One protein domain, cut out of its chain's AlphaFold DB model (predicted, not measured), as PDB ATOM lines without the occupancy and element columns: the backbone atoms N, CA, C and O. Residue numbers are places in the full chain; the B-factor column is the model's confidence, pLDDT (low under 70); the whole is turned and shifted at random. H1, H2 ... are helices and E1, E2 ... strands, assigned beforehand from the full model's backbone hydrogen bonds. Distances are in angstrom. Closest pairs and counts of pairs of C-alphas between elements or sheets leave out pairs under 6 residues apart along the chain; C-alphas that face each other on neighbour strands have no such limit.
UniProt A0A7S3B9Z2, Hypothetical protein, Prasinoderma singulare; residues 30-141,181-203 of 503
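What this domain is: This is residues 30 to 141 and 181 to 203 of the 503 residues of the protein "Hypothetical protein" of Prasinoderma singulare (UniProt A0A7S3B9Z2). Two twisted sheets of four strands each meet like the walls of a V, close at the side of E1, E6 and E7 and open between E4 and E8. H1 lies at one end in the curl of the sheet E4, E3, E2, E6, and H2 lies on the open side, near E4. The printed part has 135 residues, with eight named strands and two named helices in the order E1 E2 E3 E4 E5 H1 E6 E7 E8 H2. Both sheets, E7 E1 E5 E8 and E4 E3 E2 E6, are mixed, and the class is mixed, helices and strands. The whole is compact, with a radius of gyration of the C-alphas of 14.3 A and spans of 46 by 31 by 26 A.

How they stand to each other: E1, residues 34 to 41, bends by 53 degrees at residue 38 and is antiparallel to E5, residues 91 to 97, with N 37 and O 94 2.8 A apart. E2, residues 47 to 55, forms a hairpin with E3, residues 60 to 66, with N 51 and O 63 2.8 A apart. E4, residues 78 to 82, is an edge strand parallel to E3, with N 79 and O 62 2.9 A apart. H1, residues 98 to 105, is on the sheet of E4, E3 and E2, which curls round it; it only grazes the sheet of E1 and E5. E6, residues 111 to 121, is antiparallel to E2, with N 50 and O 118 2.8 A apart. E7, residues 123 to 131, is antiparallel to E1, with N 36 and O 129 2.8 A apart. E1 and E6 are near each other. E8, residues 187 to 191, is parallel to E5, with N 95 and O 189 2.8 A apart; E4 and E8 are apart. H2, residues 193 to 201, only just touches H1, with 3 pairs of C-alphas within 8 A, the closest being Leu 101 and Ala 193 at 5.1 A. In H1 and H2 every O i to N i+4 pair is within hydrogen-bond range.

Where its parts are: E1 begins at C-alpha 34, (156.184, 146.093, 170.149), and is 20.2 A long from first to last C-alpha. E2 measures 25.7 A, E6 27.0 A and E7 22.2 A. H2 measures 12.1 A and ends at C-alpha 201, (134.341, 142.217, 179.708).

The domain as a whole: The C-alphas farthest apart, those of Asp 57 and Gly 183, are 45.9 A apart. Residues 142 to 180 are not printed, and C-alphas 141 and 181 are 18.0 A apart across the cut. The link from E3 to E4 is long. The pLDDT is under 70 at residues 138 to 141, 181 to 186 and 202 to 203.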
ATOM      1  N   LEU A  30     159.080 144.308 159.997       93.56
ATOM      2  CA  LEU A  30     159.521 144.595 161.366       93.56
ATOM      3  C   LEU A  30     159.277 143.382 162.270       93.56
ATOM      4  O   LEU A  30     158.134 143.010 162.516       93.56
ATOM      5  N   THR A  31     160.338 142.768 162.785       95.44
ATOM      6  CA  THR A  31     160.255 141.549 163.614       95.44
ATOM      7  C   THR A  31     160.033 141.825 165.099       95.44
ATOM      8  O   THR A  31     159.778 140.909 165.878       95.44
ATOM      9  N   GLN A  32     160.154 143.081 165.529       95.62
ATOM     10  CA  GLN A  32     159.976 143.452 166.926       95.62
ATOM     11  C   GLN A  32     158.495 143.326 167.342       95.62
ATOM     12  O   GLN A  32     157.622 143.808 166.623       95.62
ATOM     13  N   PRO A  33     158.197 142.734 168.515       95.06
ATOM     14  CA  PRO A  33     156.826 142.486 168.958       95.06
ATOM     15  C   PRO A  33     156.081 143.745 169.412       95.06
ATOM     16  O   PRO A  33     154.853 143.710 169.470       95.06
ATOM     17  N   TYR A  34     156.792 144.830 169.741       95.75
ATOM     18  CA  TYR A  34     156.184 146.093 170.149       95.75
ATOM     19  C   TYR A  34     156.336 147.159 169.072       95.75
ATOM     20  O   TYR A  34     157.452 147.468 168.643       95.75
ATOM     21  N   VAL A  35     155.212 147.771 168.701       96.25
ATOM     22  CA  VAL A  35     155.159 148.975 167.865       96.25
ATOM     23  C   VAL A  35     154.767 150.148 168.753       96.25
ATOM     24  O   VAL A  35     153.695 150.150 169.349       96.25
ATOM     25  N   CYS A  36     155.641 151.142 168.853       94.75
ATOM     26  CA  CYS A  36     155.458 152.322 169.684       94.75
ATOM     27  C   CYS A  36     155.229 153.553 168.804       94.75
ATOM     28  O   CYS A  36     156.043 153.869 167.933       94.75
ATOM     29  N   VAL A  37     154.139 154.271 169.058       94.75
ATOM     30  CA  VAL A  37     153.763 155.486 168.330       94.75
ATOM     31  C   VAL A  37     153.650 156.637 169.323       94.75
ATOM     32  O   VAL A  37     152.806 156.619 170.213       94.75
ATOM     33  N   GLN A  38     154.512 157.640 169.172       93.12
ATOM     34  CA  GLN A  38     154.439 158.900 169.910       93.12
ATOM     35  C   GLN A  38     153.568 159.879 169.136       93.12
ATOM     36  O   GLN A  38     153.969 160.363 168.069       93.12
ATOM     37  N   LEU A  39     152.390 160.169 169.669       92.88
ATOM     38  CA  LEU A  39     151.378 160.968 169.001       92.88
ATOM     39  C   LEU A  39     150.613 161.849 169.994       92.88
ATOM     40  O   LEU A  39     150.524 161.544 171.180       92.88
ATOM     41  N   LEU A  40     150.062 162.943 169.484       91.25
ATOM     42  CA  LEU A  40     149.110 163.794 170.185       91.25
ATOM     43  C   LEU A  40     147.802 163.770 169.399       91.25
ATOM     44  O   LEU A  40     147.759 164.218 168.248       91.25
ATOM     45  N   VAL A  41     146.758 163.202 170.000       90.31
ATOM     46  CA  VAL A  41     145.420 163.153 169.400       90.31
ATOM     47  C   VAL A  41     144.711 164.467 169.686       90.31
ATOM     48  O   VAL A  41     144.603 164.870 170.845       90.31
ATOM     49  N   SER A  42     144.205 165.122 168.641       88.25
ATOM     50  CA  SER A  42     143.405 166.334 168.800       88.25
ATOM     51  C   SER A  42     142.104 166.045 169.555       88.25
ATOM     52  O   SER A  42     141.486 164.983 169.404       88.25
ATOM     53  N   GLU A  43     141.657 167.008 170.353       85.00
ATOM     54  CA  GLU A  43     140.336 166.957 170.976       85.00
ATOM     55  C   GLU A  43     139.246 166.919 169.890       85.00
ATOM     56  O   GLU A  43     139.349 167.582 168.860       85.00
ATOM     57  N   GLY A  44     138.232 166.071 170.072       82.75
ATOM     58  CA  GLY A  44     137.107 165.941 169.137       82.75
ATOM     59  C   GLY A  44     137.366 165.161 167.837       82.75
ATOM     60  O   GLY A  44     136.406 164.849 167.137       82.75
ATOM     61  N   ALA A  45     138.605 164.782 167.507       85.44
ATOM     62  CA  ALA A  45     138.901 163.994 166.304       85.44
ATOM     63  C   ALA A  45     139.041 162.497 166.608       85.44
ATOM     64  O   ALA A  45     139.698 162.107 167.570       85.44
ATOM     65  N   HIS A  46     138.491 161.615 165.776       90.19
ATOM     66  CA  HIS A  46     138.820 160.191 165.887       90.19
ATOM     67  C   HIS A  46     140.269 159.955 165.463       90.19
ATOM     68  O   HIS A  46     140.758 160.635 164.580       90.19
ATOM     69  N   PHE A  47     140.947 159.006 166.094       93.88
ATOM     70  CA  PHE A  47     142.251 158.487 165.692       93.88
ATOM     71  C   PHE A  47     142.117 157.019 165.287       93.88
ATOM     72  O   PHE A  47     141.452 156.257 166.003       93.88
ATOM     73  N   THR A  48     142.776 156.647 164.186       95.31
ATOM     74  CA  THR A  48     142.836 155.273 163.670       95.31
ATOM     75  C   THR A  48     144.280 154.893 163.351       95.31
ATOM     76  O   THR A  48     145.021 155.666 162.748       95.31
ATOM     77  N   LEU A  49     144.661 153.674 163.705       96.19
ATOM     78  CA  LEU A  49     145.934 153.047 163.386       96.19
ATOM     79  C   LEU A  49     145.665 151.668 162.781       96.19
ATOM     80  O   LEU A  49     145.005 150.839 163.395       96.19
ATOM     81  N   GLU A  50     146.207 151.398 161.603       96.62
ATOM     82  CA  GLU A  50     146.169 150.085 160.970       96.62
ATOM     83  C   GLU A  50     147.561 149.459 160.968       96.62
ATOM     84  O   GLU A  50     148.545 150.093 160.580       96.62
ATOM     85  N   LEU A  51     147.638 148.193 161.369       96.25
ATOM     86  CA  LEU A  51     148.833 147.365 161.302       96.25
ATOM     87  C   LEU A  51     148.554 146.181 160.379       96.25
ATOM     88  O   LEU A  51     147.647 145.390 160.635       96.25
ATOM     89  N   THR A  52     149.356 146.032 159.332       96.25
ATOM     90  CA  THR A  52     149.375 144.815 158.512       96.25
ATOM     91  C   THR A  52     150.475 143.911 159.041       96.25
ATOM     92  O   THR A  52     151.626 144.336 159.141       96.25
ATOM     93  N   VAL A  53     150.137 142.674 159.394       95.69
ATOM     94  CA  VAL A  53     151.049 141.717 160.030       95.69
ATOM     95  C   VAL A  53     151.032 140.387 159.293       95.69
ATOM     96  O   VAL A  53     149.985 139.935 158.832       95.69
ATOM     97  N   ALA A  54     152.198 139.763 159.198       94.81
ATOM     98  CA  ALA A  54     152.351 138.406 158.702       94.81
ATOM     99  C   ALA A  54     152.475 137.437 159.883       94.81
ATOM    100  O   ALA A  54     153.181 137.719 160.862       94.81
ATOM    101  N   ASP A  55     151.805 136.296 159.776       93.62
ATOM    102  CA  ASP A  55     151.955 135.177 160.701       93.62
ATOM    103  C   ASP A  55     153.053 134.198 160.228       93.62
ATOM    104  O   ASP A  55     153.660 134.351 159.158       93.62
ATOM    105  N   THR A  56     153.377 133.214 161.066       92.50
ATOM    106  CA  THR A  56     154.337 132.149 160.733       92.50
ATOM    107  C   THR A  56     153.825 131.189 159.666       92.50
ATOM    108  O   THR A  56     154.637 130.613 158.943       92.50
ATOM    109  N   ASP A  57     152.504 131.071 159.537       89.88
ATOM    110  CA  ASP A  57     151.808 130.127 158.660       89.88
ATOM    111  C   ASP A  57     151.596 130.699 157.241       89.88
ATOM    112  O   ASP A  57     151.020 130.048 156.372       89.88
ATOM    113  N   GLY A  58     152.075 131.924 156.987       86.56
ATOM    114  CA  GLY A  58     151.990 132.618 155.699       86.56
ATOM    115  C   GLY A  58     150.717 133.448 155.494       86.56
ATOM    116  O   GLY A  58     150.547 134.059 154.439       86.56
ATOM    117  N   GLY A  59     149.833 133.510 156.486       89.69
ATOM    118  CA  GLY A  59     148.676 134.389 156.515       89.69
ATOM    119  C   GLY A  59     149.041 135.849 156.790       89.69
ATOM    120  O   GLY A  59     149.995 136.178 157.500       89.69
ATOM    121  N   ARG A  60     148.237 136.746 156.217       93.81
ATOM    122  CA  ARG A  60     148.317 138.193 156.431       93.81
ATOM    123  C   ARG A  60     147.062 138.677 157.131       93.81
ATOM    124  O   ARG A  60     145.957 138.433 156.654       93.81
ATOM    125  N   HIS A  61     147.255 139.406 158.222       94.38
ATOM    126  CA  HIS A  61     146.184 139.956 159.043       94.38
ATOM    127  C   HIS A  61     146.280 141.468 159.094       94.38
ATOM    128  O   HIS A  61     147.372 142.040 159.060       94.38
ATOM    129  N   ARG A  62     145.131 142.125 159.216       96.06
ATOM    130  CA  ARG A  62     145.049 143.565 159.439       96.06
ATOM    131  C   ARG A  62     144.433 143.844 160.804       96.06
ATOM    132  O   ARG A  62     143.263 143.553 161.034       96.06
ATOM    133  N   LEU A  63     145.205 144.459 161.686       96.44
ATOM    134  CA  LEU A  63     144.724 144.970 162.964       96.44
ATOM    135  C   LEU A  63     144.367 146.445 162.775       96.44
ATOM    136  O   LEU A  63     145.231 147.248 162.441       96.44
ATOM    137  N   VAL A  64     143.104 146.802 162.958       96.06
ATOM    138  CA  VAL A  64     142.605 148.177 162.880       96.06
ATOM    139  C   VAL A  64     142.272 148.618 164.295       96.06
ATOM    140  O   VAL A  64     141.338 148.111 164.908       96.06
ATOM    141  N   LEU A  65     143.038 149.559 164.820       95.75
ATOM    142  CA  LEU A  65     142.856 150.136 166.138       95.75
ATOM    143  C   LEU A  65     142.229 151.520 165.983       95.75
ATOM    144  O   LEU A  65     142.785 152.359 165.281       95.75
ATOM    145  N   SER A  66     141.083 151.780 166.608       94.25
ATOM    146  CA  SER A  66     140.412 153.077 166.463       94.25
ATOM    147  C   SER A  66     139.729 153.540 167.737       94.25
ATOM    148  O   SER A  66     139.072 152.769 168.433       94.25
ATOM    149  N   THR A  67     139.809 154.844 167.996       92.12
ATOM    150  CA  THR A  67     139.034 155.514 169.057       92.12
ATOM    151  C   THR A  67     137.535 155.614 168.745       92.12
ATOM    152  O   THR A  67     136.764 155.974 169.626       92.12
ATOM    153  N   SER A  68     137.116 155.342 167.502       90.44
ATOM    154  CA  SER A  68     135.698 155.292 167.113       90.44
ATOM    155  C   SER A  68     135.053 153.923 167.344       90.44
ATOM    156  O   SER A  68     133.832 153.802 167.265       90.44
ATOM    157  N   PHE A  69     135.845 152.881 167.607       91.88
ATOM    158  CA  PHE A  69     135.301 151.557 167.885       91.88
ATOM    159  C   PHE A  69     134.880 151.459 169.349       91.88
ATOM    160  O   PHE A  69     135.616 151.854 170.250       91.88
ATOM    161  N   VAL A  70     133.690 150.902 169.565       87.44
ATOM    162  CA  VAL A  70     133.117 150.682 170.901       87.44
ATOM    163  C   VAL A  70     133.527 149.316 171.447       87.44
ATOM    164  O   VAL A  70     133.850 149.183 172.620       87.44
ATOM    165  N   SER A  71     133.563 148.299 170.585       86.69
ATOM    166  CA  SER A  71     133.885 146.924 170.955       86.69
ATOM    167  C   SER A  71     134.881 146.313 169.980       86.69
ATOM    168  O   SER A  71     134.912 146.671 168.799       86.69
ATOM    169  N   ALA A  72     135.707 145.389 170.478       89.94
ATOM    170  CA  ALA A  72     136.615 144.654 169.608       89.94
ATOM    171  C   ALA A  72     135.848 143.587 168.821       89.94
ATOM    172  O   ALA A  72     135.016 142.869 169.380       89.94
ATOM    173  N   LYS A  73     136.130 143.503 167.519       90.25
ATOM    174  CA  LYS A  73     135.511 142.557 166.586       90.25
ATOM    175  C   LYS A  73     136.594 141.856 165.797       90.25
ATOM    176  O   LYS A  73     137.448 142.506 165.203       90.25
ATOM    177  N   THR A  74     136.508 140.541 165.733       90.75
ATOM    178  CA  THR A  74     137.535 139.721 165.104       90.75
ATOM    179  C   THR A  74     136.945 138.908 163.964       90.75
ATOM    180  O   THR A  74     135.907 138.271 164.105       90.75
ATOM    181  N   THR A  75     137.640 138.918 162.835       87.88
ATOM    182  CA  THR A  75     137.419 138.056 161.673       87.88
ATOM    183  C   THR A  75     138.736 137.362 161.328       87.88
ATOM    184  O   THR A  75     139.795 137.783 161.787       87.88
ATOM    185  N   GLY A  76     138.705 136.328 160.485       82.12
ATOM    186  CA  GLY A  76     139.909 135.552 160.156       82.12
ATOM    187  C   GLY A  76     141.053 136.334 159.491       82.12
ATOM    188  O   GLY A  76     142.171 135.834 159.483       82.12
ATOM    189  N   LEU A  77     140.787 137.526 158.938       91.12
ATOM    190  CA  LEU A  77     141.782 138.385 158.273       91.12
ATOM    191  C   LEU A  77     141.894 139.785 158.894       91.12
ATOM    192  O   LEU A  77     142.856 140.506 158.631       91.12
ATOM    193  N   HIS A  78     140.906 140.195 159.692       92.75
ATOM    194  CA  HIS A  78     140.824 141.539 160.251       92.75
ATOM    195  C   HIS A  78     140.424 141.503 161.720       92.75
ATOM    196  O   HIS A  78     139.430 140.865 162.066       92.75
ATOM    197  N   ALA A  79     141.115 142.274 162.552       94.62
ATOM    198  CA  ALA A  79     140.700 142.548 163.923       94.62
ATOM    199  C   ALA A  79     140.474 144.051 164.097       94.62
ATOM    200  O   ALA A  79     141.368 144.848 163.830       94.62
ATOM    201  N   GLN A  80     139.283 144.442 164.534       95.19
ATOM    202  CA  GLN A  80     138.960 145.792 164.977       95.19
ATOM    203  C   GLN A  80     139.152 145.852 166.486       95.19
ATOM    204  O   GLN A  80     138.553 145.060 167.209       95.19
ATOM    205  N   ILE A  81     139.976 146.780 166.956       95.06
ATOM    206  CA  ILE A  81     140.334 146.918 168.364       95.06
ATOM    207  C   ILE A  81     139.986 148.343 168.809       95.06
ATOM    208  O   ILE A  81     140.465 149.308 168.205       95.06
ATOM    209  N   PRO A  82     139.138 148.518 169.832       92.94
ATOM    210  CA  PRO A  82     138.821 149.837 170.348       92.94
ATOM    211  C   PRO A  82     140.047 150.447 171.020       92.94
ATOM    212  O   PRO A  82     140.772 149.760 171.725       92.94
ATOM    213  N   LEU A  83     140.269 151.742 170.803       91.38
ATOM    214  CA  LEU A  83     141.212 152.586 171.549       91.38
ATOM    215  C   LEU A  83     140.439 153.521 172.491       91.38
ATOM    216  O   LEU A  83     140.717 154.718 172.587       91.38
ATOM    217  N   SER A  84     139.389 152.997 173.116       82.69
ATOM    218  CA  SER A  84     138.510 153.747 174.007       82.69
ATOM    219  C   SER A  84     139.296 154.216 175.231       82.69
ATOM    220  O   SER A  84     139.928 153.413 175.886       82.69
ATOM    221  N   GLY A  85     139.297 155.516 175.532       81.75
ATOM    222  CA  GLY A  85     140.089 156.079 176.636       81.75
ATOM    223  C   GLY A  85     141.497 156.547 176.253       81.75
ATOM    224  O   GLY A  85     142.229 156.997 177.130       81.75
ATOM    225  N   LEU A  86     141.887 156.468 174.968       87.94
ATOM    226  CA  LEU A  86     143.183 156.987 174.536       87.94
ATOM    227  C   LEU A  86     143.252 158.488 174.881       87.94
ATOM    228  O   LEU A  86     142.300 159.212 174.561       87.94
ATOM    229  N   PRO A  87     144.346 158.958 175.496       87.00
ATOM    230  CA  PRO A  87     144.478 160.345 175.922       87.00
ATOM    231  C   PRO A  87     144.348 161.320 174.756       87.00
ATOM    232  O   PRO A  87     144.848 161.064 173.656       87.00
ATOM    233  N   ARG A  88     143.692 162.454 174.999       88.62
ATOM    234  CA  ARG A  88     143.472 163.519 174.011       88.62
ATOM    235  C   ARG A  88     144.030 164.824 174.551       88.62
ATOM    236  O   ARG A  88     144.056 165.010 175.759       88.62
ATOM    237  N   GLY A  89     144.507 165.693 173.664       87.00
ATOM    238  CA  GLY A  89     145.133 166.963 174.056       87.00
ATOM    239  C   GLY A  89     146.536 166.816 174.662       87.00
ATOM    240  O   GLY A  89     147.252 167.803 174.797       87.00
ATOM    241  N   GLU A  90     146.975 165.586 174.938       87.44
ATOM    242  CA  GLU A  90     148.258 165.283 175.562       87.44
ATOM    243  C   GLU A  90     149.134 164.394 174.677       87.44
ATOM    244  O   GLU A  90     148.672 163.596 173.855       87.44
ATOM    245  N   TRP A  91     150.444 164.544 174.845       90.31
ATOM    246  CA  TRP A  91     151.434 163.748 174.138       90.31
ATOM    247  C   TRP A  91     151.528 162.354 174.758       90.31
ATOM    248  O   TRP A  91     151.928 162.198 175.908       90.31
ATOM    249  N   THR A  92     151.212 161.334 173.963       89.94
ATOM    250  CA  THR A  92     151.152 159.943 174.419       89.94
ATOM    251  C   THR A  92     152.047 159.048 173.571       89.94
ATOM    252  O   THR A  92     152.116 159.169 172.349       89.94
ATOM    253  N   THR A  93     152.734 158.118 174.223       92.00
ATOM    254  CA  THR A  93     153.387 156.965 173.607       92.00
ATOM    255  C   THR A  93     152.446 155.771 173.703       92.00
ATOM    256  O   THR A  93     152.313 155.159 174.760       92.00
ATOM    257  N   LEU A  94     151.809 155.420 172.591       93.00
ATOM    258  CA  LEU A  94     151.017 154.201 172.471       93.00
ATOM    259  C   LEU A  94     151.945 153.045 172.080       93.00
ATOM    260  O   LEU A  94     152.448 153.007 170.958       93.00
ATOM    261  N   ALA A  95     152.193 152.119 173.002       94.06
ATOM    262  CA  ALA A  95     153.018 150.935 172.795       94.06
ATOM    263  C   ALA A  95     152.135 149.700 172.612       94.06
ATOM    264  O   ALA A  95     151.435 149.291 173.523       94.06
ATOM    265  N   ILE A  96     152.170 149.083 171.440       95.62
ATOM    266  CA  ILE A  96     151.244 148.014 171.066       95.62
ATOM    267  C   ILE A  96     152.003 146.701 171.043       95.62
ATOM    268  O   ILE A  96     152.937 146.553 170.255       95.62
ATOM    269  N   HIS A  97     151.586 145.743 171.870       95.62
ATOM    270  CA  HIS A  97     152.111 144.385 171.834       95.62
ATOM    271  C   HIS A  97     151.469 143.614 170.676       95.62
ATOM    272  O   HIS A  97     150.510 142.863 170.838       95.62
ATOM    273  N   VAL A  98     152.029 143.776 169.481       95.88
ATOM    274  CA  VAL A  98     151.495 143.198 168.243       95.88
ATOM    275  C   VAL A  98     151.418 141.677 168.325       95.88
ATOM    276  O   VAL A  98     150.397 141.103 167.963       95.88
ATOM    277  N   ALA A  99     152.457 141.021 168.847       94.44
ATOM    278  CA  ALA A  99     152.473 139.562 168.925       94.44
ATOM    279  C   ALA A  99     151.359 138.977 169.817       94.44
ATOM    280  O   ALA A  99     150.729 137.998 169.428       94.44
ATOM    281  N   ASP A 100     151.063 139.608 170.957       94.75
ATOM    282  CA  ASP A 100     149.983 139.194 171.859       94.75
ATOM    283  C   ASP A 100     148.602 139.471 171.242       94.75
ATOM    284  O   ASP A 100     147.705 138.630 171.291       94.75
ATOM    285  N   LEU A 101     148.443 140.609 170.555       94.44
ATOM    286  CA  LEU A 101     147.206 140.922 169.837       94.44
ATOM    287  C   LEU A 101     146.925 139.945 168.695       94.44
ATOM    288  O   LEU A 101     145.777 139.532 168.545       94.44
ATOM    289  N   VAL A 102     147.941 139.557 167.920       94.12
ATOM    290  CA  VAL A 102     147.808 138.539 166.864       94.12
ATOM    291  C   VAL A 102     147.425 137.194 167.466       94.12
ATOM    292  O   VAL A 102     146.497 136.555 166.981       94.12
ATOM    293  N   HIS A 103     148.072 136.786 168.554       93.81
ATOM    294  CA  HIS A 103     147.727 135.531 169.209       93.81
ATOM    295  C   HIS A 103     146.261 135.522 169.673       93.81
ATOM    296  O   HIS A 103     145.512 134.595 169.365       93.81
ATOM    297  N   ALA A 104     145.807 136.595 170.323       92.94
ATOM    298  CA  ALA A 104     144.444 136.679 170.841       92.94
ATOM    299  C   ALA A 104     143.367 136.886 169.759       92.94
ATOM    300  O   ALA A 104     142.279 136.323 169.859       92.94
ATOM    301  N   HIS A 105     143.648 137.679 168.720       91.06
ATOM    302  CA  HIS A 105     142.646 138.120 167.739       91.06
ATOM    303  C   HIS A 105     142.827 137.501 166.349       91.06
ATOM    304  O   HIS A 105     142.046 137.785 165.457       91.06
ATOM    305  N   CYS A 106     143.818 136.645 166.120       89.69
ATOM    306  CA  CYS A 106     143.985 135.955 164.836       89.69
ATOM    307  C   CYS A 106     143.895 134.432 164.997       89.69
ATOM    308  O   CYS A 106     144.485 133.692 164.216       89.69
ATOM    309  N   GLY A 107     143.147 133.956 166.000       86.00
ATOM    310  CA  GLY A 107     142.888 132.528 166.214       86.00
ATOM    311  C   GLY A 107     144.098 131.756 166.741       86.00
ATOM    312  O   GLY A 107     144.354 130.649 166.281       86.00
ATOM    313  N   GLY A 108     144.867 132.342 167.663       89.06
ATOM    314  CA  GLY A 108     146.021 131.682 168.284       89.06
ATOM    315  C   GLY A 108     147.290 131.672 167.432       89.06
ATOM    316  O   GLY A 108     148.277 131.056 167.829       89.06
ATOM    317  N   ARG A 109     147.295 132.345 166.276       92.00
ATOM    318  CA  ARG A 109     148.439 132.356 165.355       92.00
ATOM    319  C   ARG A 109     149.660 133.054 165.938       92.00
ATOM    320  O   ARG A 109     149.556 133.947 166.779       92.00
ATOM    321  N   THR A 110     150.826 132.675 165.427       94.81
ATOM    322  CA  THR A 110     152.104 133.233 165.870       94.81
ATOM    323  C   THR A 110     152.523 134.388 164.970       94.81
ATOM    324  O   THR A 110     152.570 134.268 163.747       94.81
ATOM    325  N   PHE A 111     152.843 135.525 165.581       95.38
ATOM    326  CA  PHE A 111     153.354 136.700 164.881       95.38
ATOM    327  C   PHE A 111     154.753 136.452 164.302       95.38
ATOM    328  O   PHE A 111     155.639 135.965 165.003       95.38
ATOM    329  N   LYS A 112     154.964 136.849 163.041       95.62
ATOM    330  CA  LYS A 112     156.265 136.778 162.362       95.62
ATOM    331  C   LYS A 112     156.896 138.158 162.185       95.62
ATOM    332  O   LYS A 112     158.042 138.361 162.577       95.62
ATOM    333  N   HIS A 113     156.177 139.089 161.557       95.38
ATOM    334  CA  HIS A 113     156.623 140.474 161.388       95.38
ATOM    335  C   HIS A 113     155.467 141.414 161.023       95.38
ATOM    336  O   HIS A 113     154.452 140.996 160.467       95.38
ATOM    337  N   THR A 114     155.640 142.708 161.279       96.06
ATOM    338  CA  THR A 114     154.752 143.772 160.799       96.06
ATOM    339  C   THR A 114     155.191 144.215 159.405       96.06
ATOM    340  O   THR A 114     156.337 144.610 159.193       96.06
ATOM    341  N   GLU A 115     154.281 144.145 158.439       94.56
ATOM    342  CA  GLU A 115     154.517 144.513 157.042       94.56
ATOM    343  C   GLU A 115     154.214 145.985 156.754       94.56
ATOM    344  O   GLU A 115     154.869 146.579 155.897       94.56
ATOM    345  N   GLY A 116     153.242 146.575 157.456       94.12
ATOM    346  CA  GLY A 116     152.798 147.944 157.206       94.12
ATOM    347  C   GLY A 116     152.157 148.594 158.425       94.12
ATOM    348  O   GLY A 116     151.552 147.919 159.254       94.12
ATOM    349  N   ILE A 117     152.310 149.915 158.511       95.38
ATOM    350  CA  ILE A 117     151.739 150.770 159.550       95.38
ATOM    351  C   ILE A 117     151.081 151.948 158.837       95.38
ATOM    352  O   ILE A 117     151.760 152.688 158.125       95.38
ATOM    353  N   THR A 118     149.781 152.136 159.038       95.31
ATOM    354  CA  THR A 118     149.021 153.254 158.472       95.31
ATOM    355  C   THR A 118     148.355 154.012 159.602       95.31
ATOM    356  O   THR A 118     147.678 153.423 160.435       95.31
ATOM    357  N   LEU A 119     148.521 155.328 159.628       94.44
ATOM    358  CA  LEU A 119     147.849 156.196 160.587       94.44
ATOM    359  C   LEU A 119     146.796 157.029 159.856       94.44
ATOM    360  O   LEU A 119     147.017 157.469 158.725       94.44
ATOM    361  N   GLY A 120     145.654 157.235 160.500       90.06
ATOM    362  CA  GLY A 120     144.528 157.978 159.955       90.06
ATOM    363  C   GLY A 120     144.002 159.029 160.924       90.06
ATOM    364  O   GLY A 120     144.107 158.871 162.142       90.06
ATOM    365  N   ALA A 121     143.381 160.055 160.332       83.81
ATOM    366  CA  ALA A 121     142.716 161.187 160.977       83.81
ATOM    367  C   ALA A 121     143.643 162.265 161.581       83.81
ATOM    368  O   ALA A 121     144.822 162.335 161.244       83.81
ATOM    369  N   ALA A 122     143.090 163.186 162.382       84.62
ATOM    370  CA  ALA A 122     143.791 164.386 162.846       84.62
ATOM    371  C   ALA A 122     144.592 164.116 164.133       84.62
ATOM    372  O   ALA A 122     144.051 164.095 165.239       84.62
ATOM    373  N   PHE A 123     145.901 163.924 163.975       91.62
ATOM    374  CA  PHE A 123     146.868 163.772 165.063       91.62
ATOM    375  C   PHE A 123     148.169 164.494 164.709       91.62
ATOM    376  O   PHE A 123     148.480 164.725 163.539       91.62
ATOM    377  N   ARG A 124     148.971 164.820 165.723       92.06
ATOM    378  CA  ARG A 124     150.363 165.241 165.527       92.06
ATOM    379  C   ARG A 124     151.258 164.049 165.815       92.06
ATOM    380  O   ARG A 124     151.250 163.518 166.922       92.06
ATOM    381  N   LEU A 125     152.014 163.615 164.813       93.38
ATOM    382  CA  LEU A 125     152.977 162.530 164.959       93.38
ATOM    383  C   LEU A 125     154.331 163.086 165.359       93.38
ATOM    384  O   LEU A 125     154.815 164.041 164.754       93.38
ATOM    385  N   ARG A 126     154.973 162.438 166.325       91.19
ATOM    386  CA  ARG A 126     156.364 162.723 166.664       91.19
ATOM    387  C   ARG A 126     157.301 161.641 166.173       91.19
ATOM    388  O   ARG A 126     158.324 161.942 165.564       91.19
ATOM    389  N   ARG A 127     156.969 160.384 166.463       91.12
ATOM    390  CA  ARG A 127     157.818 159.249 166.111       91.12
ATOM    391  C   ARG A 127     157.045 157.942 166.080       91.12
ATOM    392  O   ARG A 127     156.148 157.728 166.888       91.12
ATOM    393  N   ILE A 128     157.487 157.048 165.203       94.00
ATOM    394  CA  ILE A 128     157.165 155.623 165.230       94.00
ATOM    395  C   ILE A 128     158.478 154.868 165.423       94.00
ATOM    396  O   ILE A 128     159.464 155.166 164.748       94.00
ATOM    397  N   PHE A 129     158.512 153.926 166.356       93.81
ATOM    398  CA  PHE A 129     159.662 153.056 166.584       93.81
ATOM    399  C   PHE A 129     159.195 151.685 167.067       93.81
ATOM    400  O   PHE A 129     158.050 151.520 167.480       93.81
ATOM    401  N   THR A 130     160.074 150.691 167.020       95.00
ATOM    402  CA  THR A 130     159.766 149.349 167.512       95.00
ATOM    403  C   THR A 130     160.739 148.919 168.597       95.00
ATOM    404  O   THR A 130     161.896 149.340 168.623       95.00
ATOM    405  N   THR A 131     160.269 148.092 169.531       94.12
ATOM    406  CA  THR A 131     161.070 147.624 170.668       94.12
ATOM    407  C   THR A 131     160.892 146.125 170.896       94.12
ATOM    408  O   THR A 131     159.869 145.527 170.567       94.12
ATOM    409  N   ARG A 132     161.934 145.476 171.428       92.81
ATOM    410  CA  ARG A 132     161.890 144.038 171.750       92.81
ATOM    411  C   ARG A 132     161.187 143.742 173.071       92.81
ATOM    412  O   ARG A 132     160.649 142.658 173.246       92.81
ATOM    413  N   ARG A 133     161.243 144.688 174.003       89.94
ATOM    414  CA  ARG A 133     160.678 144.594 175.348       89.94
ATOM    415  C   ARG A 133     159.618 145.678 175.511       89.94
ATOM    416  O   ARG A 133     159.758 146.709 174.850       89.94
ATOM    417  N   PRO A 134     158.616 145.474 176.381       85.62
ATOM    418  CA  PRO A 134     157.651 146.522 176.668       85.62
ATOM    419  C   PRO A 134     158.400 147.761 177.179       85.62
ATOM    420  O   PRO A 134     159.293 147.620 178.025       85.62
ATOM    421  N   PRO A 135     158.091 148.964 176.667       84.06
ATOM    422  CA  PRO A 135     158.603 150.181 177.271       84.06
ATOM    423  C   PRO A 135     158.063 150.304 178.706       84.06
ATOM    424  O   PRO A 135     156.955 149.829 178.976       84.06
ATOM    425  N   PRO A 136     158.826 150.912 179.632       77.81
ATOM    426  CA  PRO A 136     158.339 151.164 180.979       77.81
ATOM    427  C   PRO A 136     157.052 151.987 180.902       77.81
ATOM    428  O   PRO A 136     156.992 153.008 180.218       77.81
ATOM    429  N   GLU A 137     156.015 151.515 181.583       72.12
ATOM    430  CA  GLU A 137     154.780 152.270 181.715       72.12
ATOM    431  C   GLU A 137     155.034 153.424 182.691       72.12
ATOM    432  O   GLU A 137     155.333 153.203 183.863       72.12
ATOM    433  N   GLU A 138     154.979 154.657 182.192       65.12
ATOM    434  CA  GLU A 138     155.119 155.873 182.992       65.12
ATOM    435  C   GLU A 138     153.796 156.641 182.926       65.12
ATOM    436  O   GLU A 138     153.257 156.907 181.845       65.12
ATOM    437  N   ARG A 139     153.268 156.971 184.109       60.66
ATOM    438  CA  ARG A 139     152.155 157.901 184.295       60.66
ATOM    439  C   ARG A 139     152.696 159.154 184.981       60.66
ATOM    440  O   ARG A 139     153.472 159.005 185.929       60.66
ATOM    441  N   PRO A 140     152.257 160.363 184.600       51.00
ATOM    442  CA  PRO A 140     152.423 161.516 185.473       51.00
ATOM    443  C   PRO A 140     151.754 161.227 186.822       51.00
ATOM    444  O   PRO A 140     150.578 160.865 186.872       51.00
ATOM    445  N   ALA A 141     152.501 161.348 187.920       47.00
ATOM    446  CA  ALA A 141     151.916 161.280 189.251       47.00
ATOM    447  C   ALA A 141     150.783 162.315 189.327       47.00
ATOM    448  O   ALA A 141     151.019 163.514 189.183       47.00
ATOM    449  N   PRO A 181     159.667 167.024 174.655       59.31
ATOM    450  CA  PRO A 181     160.086 168.397 174.918       59.31
ATOM    451  C   PRO A 181     160.020 168.655 176.427       59.31
ATOM    452  O   PRO A 181     159.093 168.177 177.085       59.31
ATOM    453  N   GLY A 182     161.011 169.361 176.975       51.34
ATOM    454  CA  GLY A 182     161.045 169.658 178.407       51.34
ATOM    455  C   GLY A 182     159.706 170.242 178.870       51.34
ATOM    456  O   GLY A 182     159.191 171.161 178.241       51.34
ATOM    457  N   GLY A 183     159.126 169.663 179.925       56.19
ATOM    458  CA  GLY A 183     157.829 170.071 180.480       56.19
ATOM    459  C   GLY A 183     156.613 169.256 180.018       56.19
ATOM    460  O   GLY A 183     155.546 169.400 180.605       56.19
ATOM    461  N   VAL A 184     156.751 168.369 179.028       57.03
ATOM    462  CA  VAL A 184     155.667 167.465 178.611       57.03
ATOM    463  C   VAL A 184     155.866 166.103 179.269       57.03
ATOM    464  O   VAL A 184     156.842 165.407 178.982       57.03
ATOM    465  N   GLN A 185     154.945 165.722 180.155       58.34
ATOM    466  CA  GLN A 185     154.989 164.421 180.817       58.34
ATOM    467  C   GLN A 185     154.770 163.301 179.785       58.34
ATOM    468  O   GLN A 185     153.773 163.339 179.061       58.34
ATOM    469  N   PRO A 186     155.678 162.313 179.674       66.38
ATOM    470  CA  PRO A 186     155.451 161.149 178.831       66.38
ATOM    471  C   PRO A 186     154.290 160.339 179.399       66.38
ATOM    472  O   PRO A 186     154.441 159.709 180.443       66.38
ATOM    473  N   TRP A 187     153.155 160.280 178.703       76.06
ATOM    474  CA  TRP A 187     152.195 159.221 178.989       76.06
ATOM    475  C   TRP A 187     152.566 158.005 178.142       76.06
ATOM    476  O   TRP A 187     152.449 158.051 176.920       76.06
ATOM    477  N   CYS A 188     153.092 156.936 178.743       83.25
ATOM    478  CA  CYS A 188     153.361 155.691 178.020       83.25
ATOM    479  C   CYS A 188     152.301 154.662 178.375       83.25
ATOM    480  O   CYS A 188     152.095 154.372 179.545       83.25
ATOM    481  N   VAL A 189     151.641 154.110 177.363       84.81
ATOM    482  CA  VAL A 189     150.523 153.190 177.528       84.81
ATOM    483  C   VAL A 189     150.805 151.925 176.738       84.81
ATOM    484  O   VAL A 189     150.952 151.976 175.516       84.81
ATOM    485  N   VAL A 190     150.854 150.784 177.426       87.88
ATOM    486  CA  VAL A 190     151.027 149.477 176.780       87.88
ATOM    487  C   VAL A 190     149.661 148.874 176.456       87.88
ATOM    488  O   VAL A 190     148.829 148.707 177.339       87.88
ATOM    489  N   LEU A 191     149.403 148.548 175.197       91.12
ATOM    490  CA  LEU A 191     148.202 147.855 174.749       91.12
ATOM    491  C   LEU A 191     148.538 146.389 174.472       91.12
ATOM    492  O   LEU A 191     149.288 146.084 173.543       91.12
ATOM    493  N   ASP A 192     147.959 145.501 175.272       90.56
ATOM    494  CA  ASP A 192     148.064 144.048 175.164       90.56
ATOM    495  C   ASP A 192     146.664 143.412 175.053       90.56
ATOM    496  O   ASP A 192     145.636 144.081 175.214       90.56
ATOM    497  N   ALA A 193     146.600 142.115 174.756       89.25
ATOM    498  CA  ALA A 193     145.331 141.411 174.604       89.25
ATOM    499  C   ALA A 193     144.530 141.370 175.910       89.25
ATOM    500  O   ALA A 193     143.300 141.360 175.883       89.25
ATOM    501  N   ARG A 194     145.212 141.391 177.062       87.25
ATOM    502  CA  ARG A 194     144.573 141.385 178.384       87.25
ATOM    503  C   ARG A 194     143.781 142.659 178.629       87.25
ATOM    504  O   ARG A 194     142.655 142.577 179.114       87.25
ATOM    505  N   ARG A 195     144.332 143.824 178.283       85.25
ATOM    506  CA  ARG A 195     143.633 145.111 178.390       85.25
ATOM    507  C   ARG A 195     142.438 145.172 177.454       85.25
ATOM    508  O   ARG A 195     141.367 145.587 177.886       85.25
ATOM    509  N   VAL A 196     142.589 144.681 176.222       86.81
ATOM    510  CA  VAL A 196     141.470 144.587 175.272       86.81
ATOM    511  C   VAL A 196     140.356 143.694 175.819       86.81
ATOM    512  O   VAL A 196     139.206 144.126 175.873       86.81
ATOM    513  N   ALA A 197     140.695 142.506 176.321       85.69
ATOM    514  CA  ALA A 197     139.729 141.590 176.921       85.69
ATOM    515  C   ALA A 197     139.065 142.176 178.182       85.69
ATOM    516  O   ALA A 197     137.856 142.041 178.368       85.69
ATOM    517  N   ALA A 198     139.828 142.861 179.040       81.81
ATOM    518  CA  ALA A 198     139.306 143.489 180.252       81.81
ATOM    519  C   ALA A 198     138.323 144.632 179.947       81.81
ATOM    520  O   ALA A 198     137.311 144.764 180.637       81.81
ATOM    521  N   ALA A 199     138.595 145.429 178.911       79.12
ATOM    522  CA  ALA A 199     137.690 146.481 178.454       79.12
ATOM    523  C   ALA A 199     136.399 145.907 177.861       79.12
ATOM    524  O   ALA A 199     135.308 146.364 178.198       79.12
ATOM    525  N   GLN A 200     136.509 144.843 177.059       77.56
ATOM    526  CA  GLN A 200     135.344 144.134 176.526       77.56
ATOM    527  C   GLN A 200     134.469 143.541 177.636       77.56
ATOM    528  O   GLN A 200     133.254 143.702 177.605       77.56
ATOM    529  N   ALA A 201     135.074 142.883 178.630       75.56
ATOM    530  CA  ALA A 201     134.341 142.217 179.708       75.56
ATOM    531  C   ALA A 201     133.573 143.189 180.617       75.56
ATOM    532  O   ALA A 201     132.573 142.805 181.217       75.56
ATOM    533  N   LYS A 202     134.039 144.436 180.734       65.62
ATOM    534  CA  LYS A 202     133.383 145.473 181.539       65.62
ATOM    535  C   LYS A 202     132.392 146.334 180.744       65.62
ATOM    536  O   LYS A 202     131.854 147.266 181.331       65.62
ATOM    537  N   GLU A 203     132.203 146.078 179.441       62.53
ATOM    538  CA  GLU A 203     131.603 147.043 178.495       62.53
ATOM    539  C   GLU A 203     132.140 148.475 178.705       62.53
ATOM    540  O   GLU A 203     131.426 149.469 178.592       62.53
TER     541      GLU A 203